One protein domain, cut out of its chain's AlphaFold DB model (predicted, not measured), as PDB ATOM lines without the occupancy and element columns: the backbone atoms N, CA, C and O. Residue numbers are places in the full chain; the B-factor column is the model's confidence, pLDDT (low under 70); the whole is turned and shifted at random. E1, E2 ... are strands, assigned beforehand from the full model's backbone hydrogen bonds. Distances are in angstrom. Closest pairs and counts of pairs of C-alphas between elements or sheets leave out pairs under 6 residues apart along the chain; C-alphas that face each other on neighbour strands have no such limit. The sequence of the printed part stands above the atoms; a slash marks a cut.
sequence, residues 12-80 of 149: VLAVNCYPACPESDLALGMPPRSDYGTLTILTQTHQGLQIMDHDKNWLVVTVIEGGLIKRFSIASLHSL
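Overview. This is residues 12 to 80 of the 149 residues of an uncharacterized protein of Camellia sinensis var. sinensis (UniProt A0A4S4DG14). A long, narrow sheet of three strands, E1, E5 and E2, has a small two-strand hairpin, E3 and E4, set off to one side of it, and the long loop of residues 19 to 38 swings back past that same side from the end of E1 to the start of E2. Residues 22 to 27 of this loop stick out. The 69 printed residues hold no named helix and five named strands, E1 to E5 in chain order; the sheets have the orders E1 - E5 - E2 and E3 - E4, both antiparallel. The class is all strand, though under half of the residues, 28 of 69, are in named elements. The whole is only just compact, close to loose, with a radius of gyration of the C-alphas of 13.0 A and spans of 39 by 30 by 21 A.

Arrangement. E1, residues 12 to 18, is an edge strand and the antiparallel neighbour of E5, residues 71 to 79, at 162 degrees; N 14 and O 75 are 2.9 A apart, within hydrogen-bond range. E2, residues 39 to 44, is the other edge strand, antiparallel to the inner strand E5 at 168 degrees, with N 41 and O 76 at 2.9 A. E3, residues 50 to 52, and E4, residues 58 to 60, form a hairpin, antiparallel at 147 degrees, with N 59 and O 51 at 2.8 A. E3 and E4 are each apart from E1, E2 and E5.

Along the chain. E1 starts at C-alpha 12, (-41.766, -5.617, 44.807), and is 19.3 A long. E2 is 16.3 A long; E3 and E4 have three residues each. E5, 25.9 A long, ends at C-alpha 79, (-43.644, -11.575, 50.678).

Size, cuts and confidence. The C-alphas farthest apart, of Pro 22 and Leu 80, are 40.2 A apart. The printed part has no cut. The link from E1 to E2, 20 residues, is long. Mean pLDDT of the printed part is 90.3, and residue 66 is under 70.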
ATOM      1  N   VAL A  12     -42.238  -6.975  45.105       91.31
ATOM      2  CA  VAL A  12     -41.766  -5.617  44.807       91.31
ATOM      3  C   VAL A  12     -40.392  -5.703  44.159       91.31
ATOM      4  O   VAL A  12     -39.527  -6.443  44.624       91.31
ATOM      5  N   LEU A  13     -40.187  -4.944  43.084       95.25
ATOM      6  CA  LEU A  13     -38.890  -4.806  42.432       95.25
ATOM      7  C   LEU A  13     -38.335  -3.409  42.706       95.25
ATOM      8  O   LEU A  13     -38.989  -2.415  42.396       95.25
ATOM      9  N   ALA A  14     -37.126  -3.337  43.251       94.81
ATOM     10  CA  ALA A  14     -36.389  -2.094  43.423       94.81
ATOM     11  C   ALA A  14     -35.146  -2.107  42.533       94.81
ATOM     12  O   ALA A  14     -34.334  -3.033  42.594       94.81
ATOM     13  N   VAL A  15     -34.995  -1.070  41.711       95.62
ATOM     14  CA  VAL A  15     -33.802  -0.846  40.891       95.62
ATOM     15  C   VAL A  15     -33.047   0.331  41.485       95.62
ATOM     16  O   VAL A  15     -33.529   1.462  41.450       95.62
ATOM     17  N   ASN A  16     -31.859   0.067  42.020       94.44
ATOM     18  CA  ASN A  16     -31.022   1.080  42.650       94.44
ATOM     19  C   ASN A  16     -29.834   1.409  41.746       94.44
ATOM     20  O   ASN A  16     -29.176   0.513  41.213       94.44
ATOM     21  N   CYS A  17     -29.545   2.700  41.606       93.69
ATOM     22  CA  CYS A  17     -28.380   3.221  40.902       93.69
ATOM     23  C   CYS A  17     -27.527   3.999  41.900       93.69
ATOM     24  O   CYS A  17     -27.995   4.974  42.485       93.69
ATOM     25  N   TYR A  18     -26.282   3.570  42.078       92.50
ATOM     26  CA  TYR A  18     -25.313   4.221  42.950       92.50
ATOM     27  C   TYR A  18     -24.213   4.822  42.064       92.50
ATOM     28  O   TYR A  18     -23.344   4.085  41.582       92.50
ATOM     29  N   PRO A  19     -24.272   6.131  41.759       90.31
ATOM     30  CA  PRO A  19     -23.224   6.787  40.988       90.31
ATOM     31  C   PRO A  19     -21.911   6.822  41.780       90.31
ATOM     32  O   PRO A  19     -21.906   6.685  43.003       90.31
ATOM     33  N   ALA A  20     -20.795   7.032  41.078       88.88
ATOM     34  CA  ALA A  20     -19.510   7.265  41.728       88.88
ATOM     35  C   ALA A  20     -19.609   8.475  42.672       88.88
ATOM     36  O   ALA A  20     -20.148   9.518  42.295       88.88
ATOM     37  N   CYS A  21     -19.091   8.321  43.888       87.69
ATOM     38  CA  CYS A  21     -19.073   9.360  44.907       87.69
ATOM     39  C   CYS A  21     -17.608   9.718  45.207       87.69
ATOM     40  O   CYS A  21     -16.874   8.829  45.638       87.69
ATOM     41  N   PRO A  22     -17.168  10.971  44.970       88.12
ATOM     42  CA  PRO A  22     -15.792  11.393  45.251       88.12
ATOM     43  C   PRO A  22     -15.400  11.257  46.727       88.12
ATOM     44  O   PRO A  22     -14.237  11.028  47.033       88.12
ATOM     45  N   GLU A  23     -16.379  11.374  47.625       90.31
ATOM     46  CA  GLU A  23     -16.218  11.269  49.078       90.31
ATOM     47  C   GLU A  23     -16.955  10.027  49.601       90.31
ATOM     48  O   GLU A  23     -17.802  10.108  50.491       90.31
ATOM     49  N   SER A  24     -16.671   8.859  49.014       82.88
ATOM     50  CA  SER A  24     -17.355   7.601  49.348       82.88
ATOM     51  C   SER A  24     -17.263   7.216  50.824       82.88
ATOM     52  O   SER A  24     -18.150   6.538  51.328       82.88
ATOM     53  N   ASP A  25     -16.226   7.673  51.524       84.69
ATOM     54  CA  ASP A  25     -16.026   7.390  52.949       84.69
ATOM     55  C   ASP A  25     -16.947   8.230  53.853       84.69
ATOM     56  O   ASP A  25     -17.141   7.905  55.024       84.69
ATOM     57  N   LEU A  26     -17.538   9.301  53.311       88.69
ATOM     58  CA  LEU A  26     -18.458  10.201  54.013       88.69
ATOM     59  C   LEU A  26     -19.924   9.988  53.608       88.69
ATOM     60  O   LEU A  26     -20.822  10.579  54.208       88.69
ATOM     61  N   ALA A  27     -20.183   9.147  52.603       87.19
ATOM     62  CA  ALA A  27     -21.509   8.921  52.049       87.19
ATOM     63  C   ALA A  27     -21.903   7.442  52.101       87.19
ATOM     64  O   ALA A  27     -21.168   6.556  51.674       87.19
ATOM     65  N   LEU A  28     -23.127   7.168  52.553       88.38
ATOM     66  CA  LEU A  28     -23.722   5.837  52.463       88.38
ATOM     67  C   LEU A  28     -24.645   5.764  51.251       88.38
ATOM     68  O   LEU A  28     -25.534   6.596  51.090       88.38
ATOM     69  N   GLY A  29     -24.488   4.719  50.434       89.81
ATOM     70  CA  GLY A  29     -25.428   4.450  49.343       89.81
ATOM     71  C   GLY A  29     -26.836   4.134  49.858       89.81
ATOM     72  O   GLY A  29     -27.824   4.578  49.282       89.81
ATOM     73  N   MET A  30     -26.935   3.378  50.954       89.50
ATOM     74  CA  MET A  30     -28.187   3.096  51.654       89.50
ATOM     75  C   MET A  30     -27.889   2.900  53.149       89.50
ATOM     76  O   MET A  30     -26.879   2.269  53.467       89.50
ATOM     77  N   PRO A  31     -28.716   3.425  54.071       88.81
ATOM     78  CA  PRO A  31     -28.496   3.234  55.500       88.81
ATOM     79  C   PRO A  31     -28.658   1.757  55.912       88.81
ATOM     80  O   PRO A  31     -29.416   1.023  55.267       88.81
ATOM     81  N   PRO A  32     -28.001   1.321  57.007       89.75
ATOM     82  CA  PRO A  32     -28.190  -0.006  57.590       89.75
ATOM     83  C   PRO A  32     -29.666  -0.334  57.825       89.75
ATOM     84  O   PRO A  32     -30.366   0.387  58.535       89.75
ATOM     85  N   ARG A  33     -30.147  -1.441  57.253       87.31
ATOM     86  CA  ARG A  33     -31.527  -1.910  57.425       87.31
ATOM     87  C   ARG A  33     -31.625  -3.424  57.307       87.31
ATOM     88  O   ARG A  33     -30.816  -4.057  56.636       87.31
ATOM     89  N   SER A  34     -32.657  -3.986  57.925       88.06
ATOM     90  CA  SER A  34     -33.149  -5.325  57.596       88.06
ATOM     91  C   SER A  34     -34.359  -5.183  56.679       88.06
ATOM     92  O   SER A  34     -35.191  -4.296  56.892       88.06
ATOM     93  N   ASP A  35     -34.469  -6.052  55.681       88.81
ATOM     94  CA  ASP A  35     -35.659  -6.080  54.838       88.81
ATOM     95  C   ASP A  35     -36.853  -6.629  55.612       88.81
ATOM     96  O   ASP A  35     -36.731  -7.514  56.463       88.81
ATOM     97  N   TYR A  36     -38.021  -6.082  55.297       84.69
ATOM     98  CA  TYR A  36     -39.287  -6.638  55.724       84.69
ATOM     99  C   TYR A  36     -39.863  -7.464  54.578       84.69
ATOM    100  O   TYR A  36     -40.009  -6.962  53.463       84.69
ATOM    101  N   GLY A  37     -40.180  -8.723  54.854       85.75
ATOM    102  CA  GLY A  37     -40.683  -9.660  53.862       85.75
ATOM    103  C   GLY A  37     -40.215 -11.080  54.144       85.75
ATOM    104  O   GLY A  37     -39.706 -11.376  55.224       85.75
ATOM    105  N   THR A  38     -40.418 -11.968  53.175       89.88
ATOM    106  CA  THR A  38     -40.060 -13.385  53.306       89.88
ATOM    107  C   THR A  38     -38.698 -13.685  52.691       89.88
ATOM    108  O   THR A  38     -37.887 -14.365  53.313       89.88
ATOM    109  N   LEU A  39     -38.439 -13.193  51.477       93.00
ATOM    110  CA  LEU A  39     -37.198 -13.448  50.749       93.00
ATOM    111  C   LEU A  39     -36.844 -12.251  49.863       93.00
ATOM    112  O   LEU A  39     -37.682 -11.799  49.088       93.00
ATOM    113  N   THR A  40     -35.591 -11.800  49.920       95.00
ATOM    114  CA  THR A  40     -35.039 -10.828  48.967       95.00
ATOM    115  C   THR A  40     -34.037 -11.534  48.061       95.00
ATOM    116  O   THR A  40     -33.080 -12.137  48.543       95.00
ATOM    117  N   ILE A  41     -34.239 -11.448  46.748       95.12
ATOM    118  CA  ILE A  41     -33.269 -11.882  45.737       95.12
ATOM    119  C   ILE A  41     -32.588 -10.631  45.194       95.12
ATOM    120  O   ILE A  41     -33.260  -9.739  44.677       95.12
ATOM    121  N   LEU A  42     -31.264 -10.557  45.317       95.00
ATOM    122  CA  LEU A  42     -30.487  -9.391  44.909       95.00
ATOM    123  C   LEU A  42     -29.471  -9.756  43.829       95.00
ATOM    124  O   LEU A  42     -28.637 -10.640  44.024       95.00
ATOM    125  N   THR A  43     -29.478  -8.987  42.745       93.06
ATOM    126  CA  THR A  43     -28.406  -8.969  41.745       93.06
ATOM    127  C   THR A  43     -27.690  -7.627  41.814       93.06
ATOM    128  O   THR A  43     -28.342  -6.585  41.861       93.06
ATOM    129  N   GLN A  44     -26.356  -7.631  41.805       92.56
ATOM    130  CA  GLN A  44     -25.525  -6.425  41.862       92.56
ATOM    131  C   GLN A  44     -24.402  -6.483  40.826       92.56
ATOM    132  O   GLN A  44     -23.916  -7.564  40.507       92.56
ATOM    133  N   THR A  45     -24.000  -5.324  40.302       91.94
ATOM    134  CA  THR A  45     -22.977  -5.240  39.243       91.94
ATOM    135  C   THR A  45     -21.564  -4.976  39.770       91.94
ATOM    136  O   THR A  45     -20.607  -5.253  39.060       91.94
ATOM    137  N   HIS A  46     -21.441  -4.444  40.994       91.31
ATOM    138  CA  HIS A  46     -20.180  -4.063  41.649       91.31
ATOM    139  C   HIS A  46     -20.250  -4.306  43.158       91.31
ATOM    140  O   HIS A  46     -21.346  -4.409  43.722       91.31
ATOM    141  N   GLN A  47     -19.082  -4.327  43.807       90.69
ATOM    142  CA  GLN A  47     -18.973  -4.362  45.263       90.69
ATOM    143  C   GLN A  47     -19.700  -3.176  45.915       90.69
ATOM    144  O   GLN A  47     -19.830  -2.097  45.336       90.69
ATOM    145  N   GLY A  48     -20.197  -3.388  47.135       90.56
ATOM    146  CA  GLY A  48     -20.862  -2.353  47.932       90.56
ATOM    147  C   GLY A  48     -22.030  -2.855  48.777       90.56
ATOM    148  O   GLY A  48     -22.589  -2.084  49.551       90.56
ATOM    149  N   LEU A  49     -22.442  -4.121  48.634       94.69
ATOM    150  CA  LEU A  49     -23.292  -4.761  49.637       94.69
ATOM    151  C   LEU A  49     -22.429  -5.173  50.833       94.69
ATOM    152  O   LEU A  49     -21.431  -5.880  50.674       94.69
ATOM    153  N   GLN A  50     -22.861  -4.766  52.020       95.75
ATOM    154  CA  GLN A  50     -22.308  -5.215  53.289       95.75
ATOM    155  C   GLN A  50     -23.425  -5.817  54.139       95.75
ATOM    156  O   GLN A  50     -24.551  -5.316  54.137       95.75
ATOM    157  N   ILE A  51     -23.109  -6.890  54.857       96.00
ATOM    158  CA  ILE A  51     -24.006  -7.533  55.820       96.00
ATOM    159  C   ILE A  51     -23.406  -7.411  57.213       96.00
ATOM    160  O   ILE A  51     -22.195  -7.518  57.380       96.00
ATOM    161  N   MET A  52     -24.251  -7.162  58.205       95.75
ATOM    162  CA  MET A  52     -23.825  -7.139  59.598       95.75
ATOM    163  C   MET A  52     -23.990  -8.539  60.189       95.75
ATOM    164  O   MET A  52     -25.081  -9.107  60.104       95.75
ATOM    165  N   ASP A  53     -22.923  -9.092  60.761       95.12
ATOM    166  CA  ASP A  53     -22.981 -10.365  61.480       95.12
ATOM    167  C   ASP A  53     -23.568 -10.204  62.898       95.12
ATOM    168  O   ASP A  53     -23.990  -9.121  63.318       95.12
ATOM    169  N   HIS A  54     -23.624 -11.306  63.646       93.00
ATOM    170  CA  HIS A  54     -24.141 -11.304  65.015       93.00
ATOM    171  C   HIS A  54     -23.280 -10.467  65.982       93.00
ATOM    172  O   HIS A  54     -23.806  -9.866  66.920       93.00
ATOM    173  N   ASP A  55     -21.977 -10.381  65.722       96.12
ATOM    174  CA  ASP A  55     -20.999  -9.667  66.544       96.12
ATOM    175  C   ASP A  55     -20.860  -8.190  66.139       96.12
ATOM    176  O   ASP A  55     -20.028  -7.461  66.678       96.12
ATOM    177  N   LYS A  56     -21.750  -7.719  65.250       94.62
ATOM    178  CA  LYS A  56     -21.831  -6.349  64.726       94.62
ATOM    179  C   LYS A  56     -20.661  -5.957  63.825       94.62
ATOM    180  O   LYS A  56     -20.401  -4.766  63.644       94.62
ATOM    181  N   ASN A  57     -19.997  -6.931  63.213       96.25
ATOM    182  CA  ASN A  57     -19.000  -6.673  62.185       96.25
ATOM    183  C   ASN A  57     -19.669  -6.545  60.817       96.25
ATOM    184  O   ASN A  57     -20.602  -7.278  60.485       96.25
ATOM    185  N   TRP A  58     -19.161  -5.622  60.002       95.88
ATOM    186  CA  TRP A  58     -19.584  -5.461  58.615       95.88
ATOM    187  C   TRP A  58     -18.757  -6.358  57.698       95.88
ATOM    188  O   TRP A  58     -17.549  -6.177  57.553       95.88
ATOM    189  N   LEU A  59     -19.423  -7.308  57.051       96.44
ATOM    190  CA  LEU A  59     -18.833  -8.235  56.094       96.44
ATOM    191  C   LEU A  59     -19.182  -7.802  54.670       96.44
ATOM    192  O   LEU A  59     -20.349  -7.572  54.346       96.44
ATOM    193  N   VAL A  60     -18.173  -7.707  53.806       95.19
ATOM    194  CA  VAL A  60     -18.355  -7.373  52.388       95.19
ATOM    195  C   VAL A  60     -18.828  -8.608  51.628       95.19
ATOM    196  O   VAL A  60     -18.204  -9.665  51.698       95.19
ATOM    197  N   VAL A  61     -19.906  -8.468  50.856       94.00
ATOM    198  CA  VAL A  61     -20.360  -9.525  49.946       94.00
ATOM    199  C   VAL A  61     -19.641  -9.370  48.612       94.00
ATOM    200  O   VAL A  61     -19.819  -8.375  47.907       94.00
ATOM    201  N   THR A  62     -18.830 -10.365  48.257       90.56
ATOM    202  CA  THR A  62     -18.106 -10.398  46.984       90.56
ATOM    203  C   THR A  62     -19.070 -10.514  45.804       90.56
ATOM    204  O   THR A  62     -20.065 -11.236  45.873       90.56
ATOM    205  N   VAL A  63     -18.751  -9.842  44.701       87.56
ATOM    206  CA  VAL A  63     -19.501  -9.908  43.441       87.56
ATOM    207  C   VAL A  63     -18.625 -10.527  42.356       87.56
ATOM    208  O   VAL A  63     -17.402 -10.419  42.407       87.56
ATOM    209  N   ILE A  64     -19.255 -11.141  41.357       80.19
ATOM    210  CA  ILE A  64     -18.601 -11.422  40.079       80.19
ATOM    211  C   ILE A  64     -18.761 -10.164  39.228       80.19
ATOM    212  O   ILE A  64     -19.869  -9.849  38.795       80.19
ATOM    213  N   GLU A  65     -17.679  -9.407  39.066       74.06
ATOM    214  CA  GLU A  65     -17.720  -8.119  38.375       74.06
ATOM    215  C   GLU A  65     -18.095  -8.272  36.896       74.06
ATOM    216  O   GLU A  65     -17.626  -9.171  36.194       74.06
ATOM    217  N   GLY A  66     -18.961  -7.371  36.428       69.00
ATOM    218  CA  GLY A  66     -19.302  -7.206  35.015       69.00
ATOM    219  C   GLY A  66     -18.707  -5.917  34.440       69.00
ATOM    220  O   GLY A  66     -18.156  -5.099  35.161       69.00
ATOM    221  N   GLY A  67     -18.855  -5.685  33.133       71.38
ATOM    222  CA  GLY A  67     -18.228  -4.547  32.433       71.38
ATOM    223  C   GLY A  67     -18.924  -3.181  32.555       71.38
ATOM    224  O   GLY A  67     -18.758  -2.344  31.670       71.38
ATOM    225  N   LEU A  68     -19.760  -2.945  33.570       75.69
ATOM    226  CA  LEU A  68     -20.442  -1.650  33.747       75.69
ATOM    227  C   LEU A  68     -19.558  -0.680  34.545       75.69
ATOM    228  O   LEU A  68     -18.715  -1.122  35.300       75.69
ATOM    229  N   ILE A  69     -19.752   0.638  34.404       80.38
ATOM    230  CA  ILE A  69     -18.966   1.655  35.152       80.38
ATOM    231  C   ILE A  69     -19.686   2.113  36.432       80.38
ATOM    232  O   ILE A  69     -19.060   2.491  37.417       80.38
ATOM    233  N   LYS A  70     -21.024   2.118  36.420       85.88
ATOM    234  CA  LYS A  70     -21.848   2.493  37.580       85.88
ATOM    235  C   LYS A  70     -22.320   1.243  38.313       85.88
ATOM    236  O   LYS A  70     -22.641   0.227  37.683       85.88
ATOM    237  N   ARG A  71     -22.453   1.350  39.635       91.06
ATOM    238  CA  ARG A  71     -23.043   0.291  40.447       91.06
ATOM    239  C   ARG A  71     -24.561   0.336  40.329       91.06
ATOM    240  O   ARG A  71     -25.201   1.327  40.673       91.06
ATOM    241  N   PHE A  72     -25.129  -0.777  39.892       92.75
ATOM    242  CA  PHE A  72     -26.563  -1.014  39.881       92.75
ATOM    243  C   PHE A  72     -26.880  -2.231  40.736       92.75
ATOM    244  O   PHE A  72     -26.085  -3.173  40.813       92.75
ATOM    245  N   SER A  73     -28.061  -2.224  41.345       93.88
ATOM    246  CA  SER A  73     -28.632  -3.427  41.937       93.88
ATOM    247  C   SER A  73     -30.110  -3.550  41.619       93.88
ATOM    248  O   SER A  73     -30.830  -2.552  41.629       93.88
ATOM    249  N   ILE A  74     -30.564  -4.781  41.413       95.56
ATOM    250  CA  ILE A  74     -31.979  -5.121  41.305       95.56
ATOM    251  C   ILE A  74     -32.315  -6.014  42.493       95.56
ATOM    252  O   ILE A  74     -31.753  -7.103  42.616       95.56
ATOM    253  N   ALA A  75     -33.206  -5.546  43.362       95.75
ATOM    254  CA  ALA A  75     -33.727  -6.304  44.491       95.75
ATOM    255  C   ALA A  75     -35.168  -6.723  44.197       95.75
ATOM    256  O   ALA A  75     -36.024  -5.872  43.957       95.75
ATOM    257  N   SER A  76     -35.438  -8.025  44.226       95.88
ATOM    258  CA  SER A  76     -36.789  -8.573  44.183       95.88
ATOM    259  C   SER A  76     -37.188  -9.048  45.573       95.88
ATOM    260  O   SER A  76     -36.612 -10.000  46.098       95.88
ATOM    261  N   LEU A  77     -38.143  -8.352  46.183       93.06
ATOM    262  CA  LEU A  77     -38.649  -8.637  47.517       93.06
ATOM    263  C   LEU A  77     -39.937  -9.440  47.381       93.06
ATOM    264  O   LEU A  77     -40.928  -8.949  46.843       93.06
ATOM    265  N   HIS A  78     -39.920 -10.666  47.885       92.06
ATOM    266  CA  HIS A  78     -41.038 -11.594  47.884       92.06
ATOM    267  C   HIS A  78     -41.609 -11.702  49.295       92.06
ATOM    268  O   HIS A  78     -40.886 -11.955  50.262       92.06
ATOM    269  N   SER A  79     -42.918 -11.518  49.413       89.94
ATOM    270  CA  SER A  79     -43.644 -11.575  50.678       89.94
ATOM    271  C   SER A  79     -44.949 -12.341  50.524       89.94
ATOM    272  O   SER A  79     -45.440 -12.573  49.420       89.94
ATOM    273  N   LEU A  80     -45.541 -12.714  51.652       90.69
ATOM    274  CA  LEU A  80     -46.917 -13.196  51.684       90.69
ATOM    275  C   LEU A  80     -47.902 -12.054  51.378       90.69
ATOM    276  O   LEU A  80     -47.515 -10.884  51.299       90.69
TER     277      LEU A  80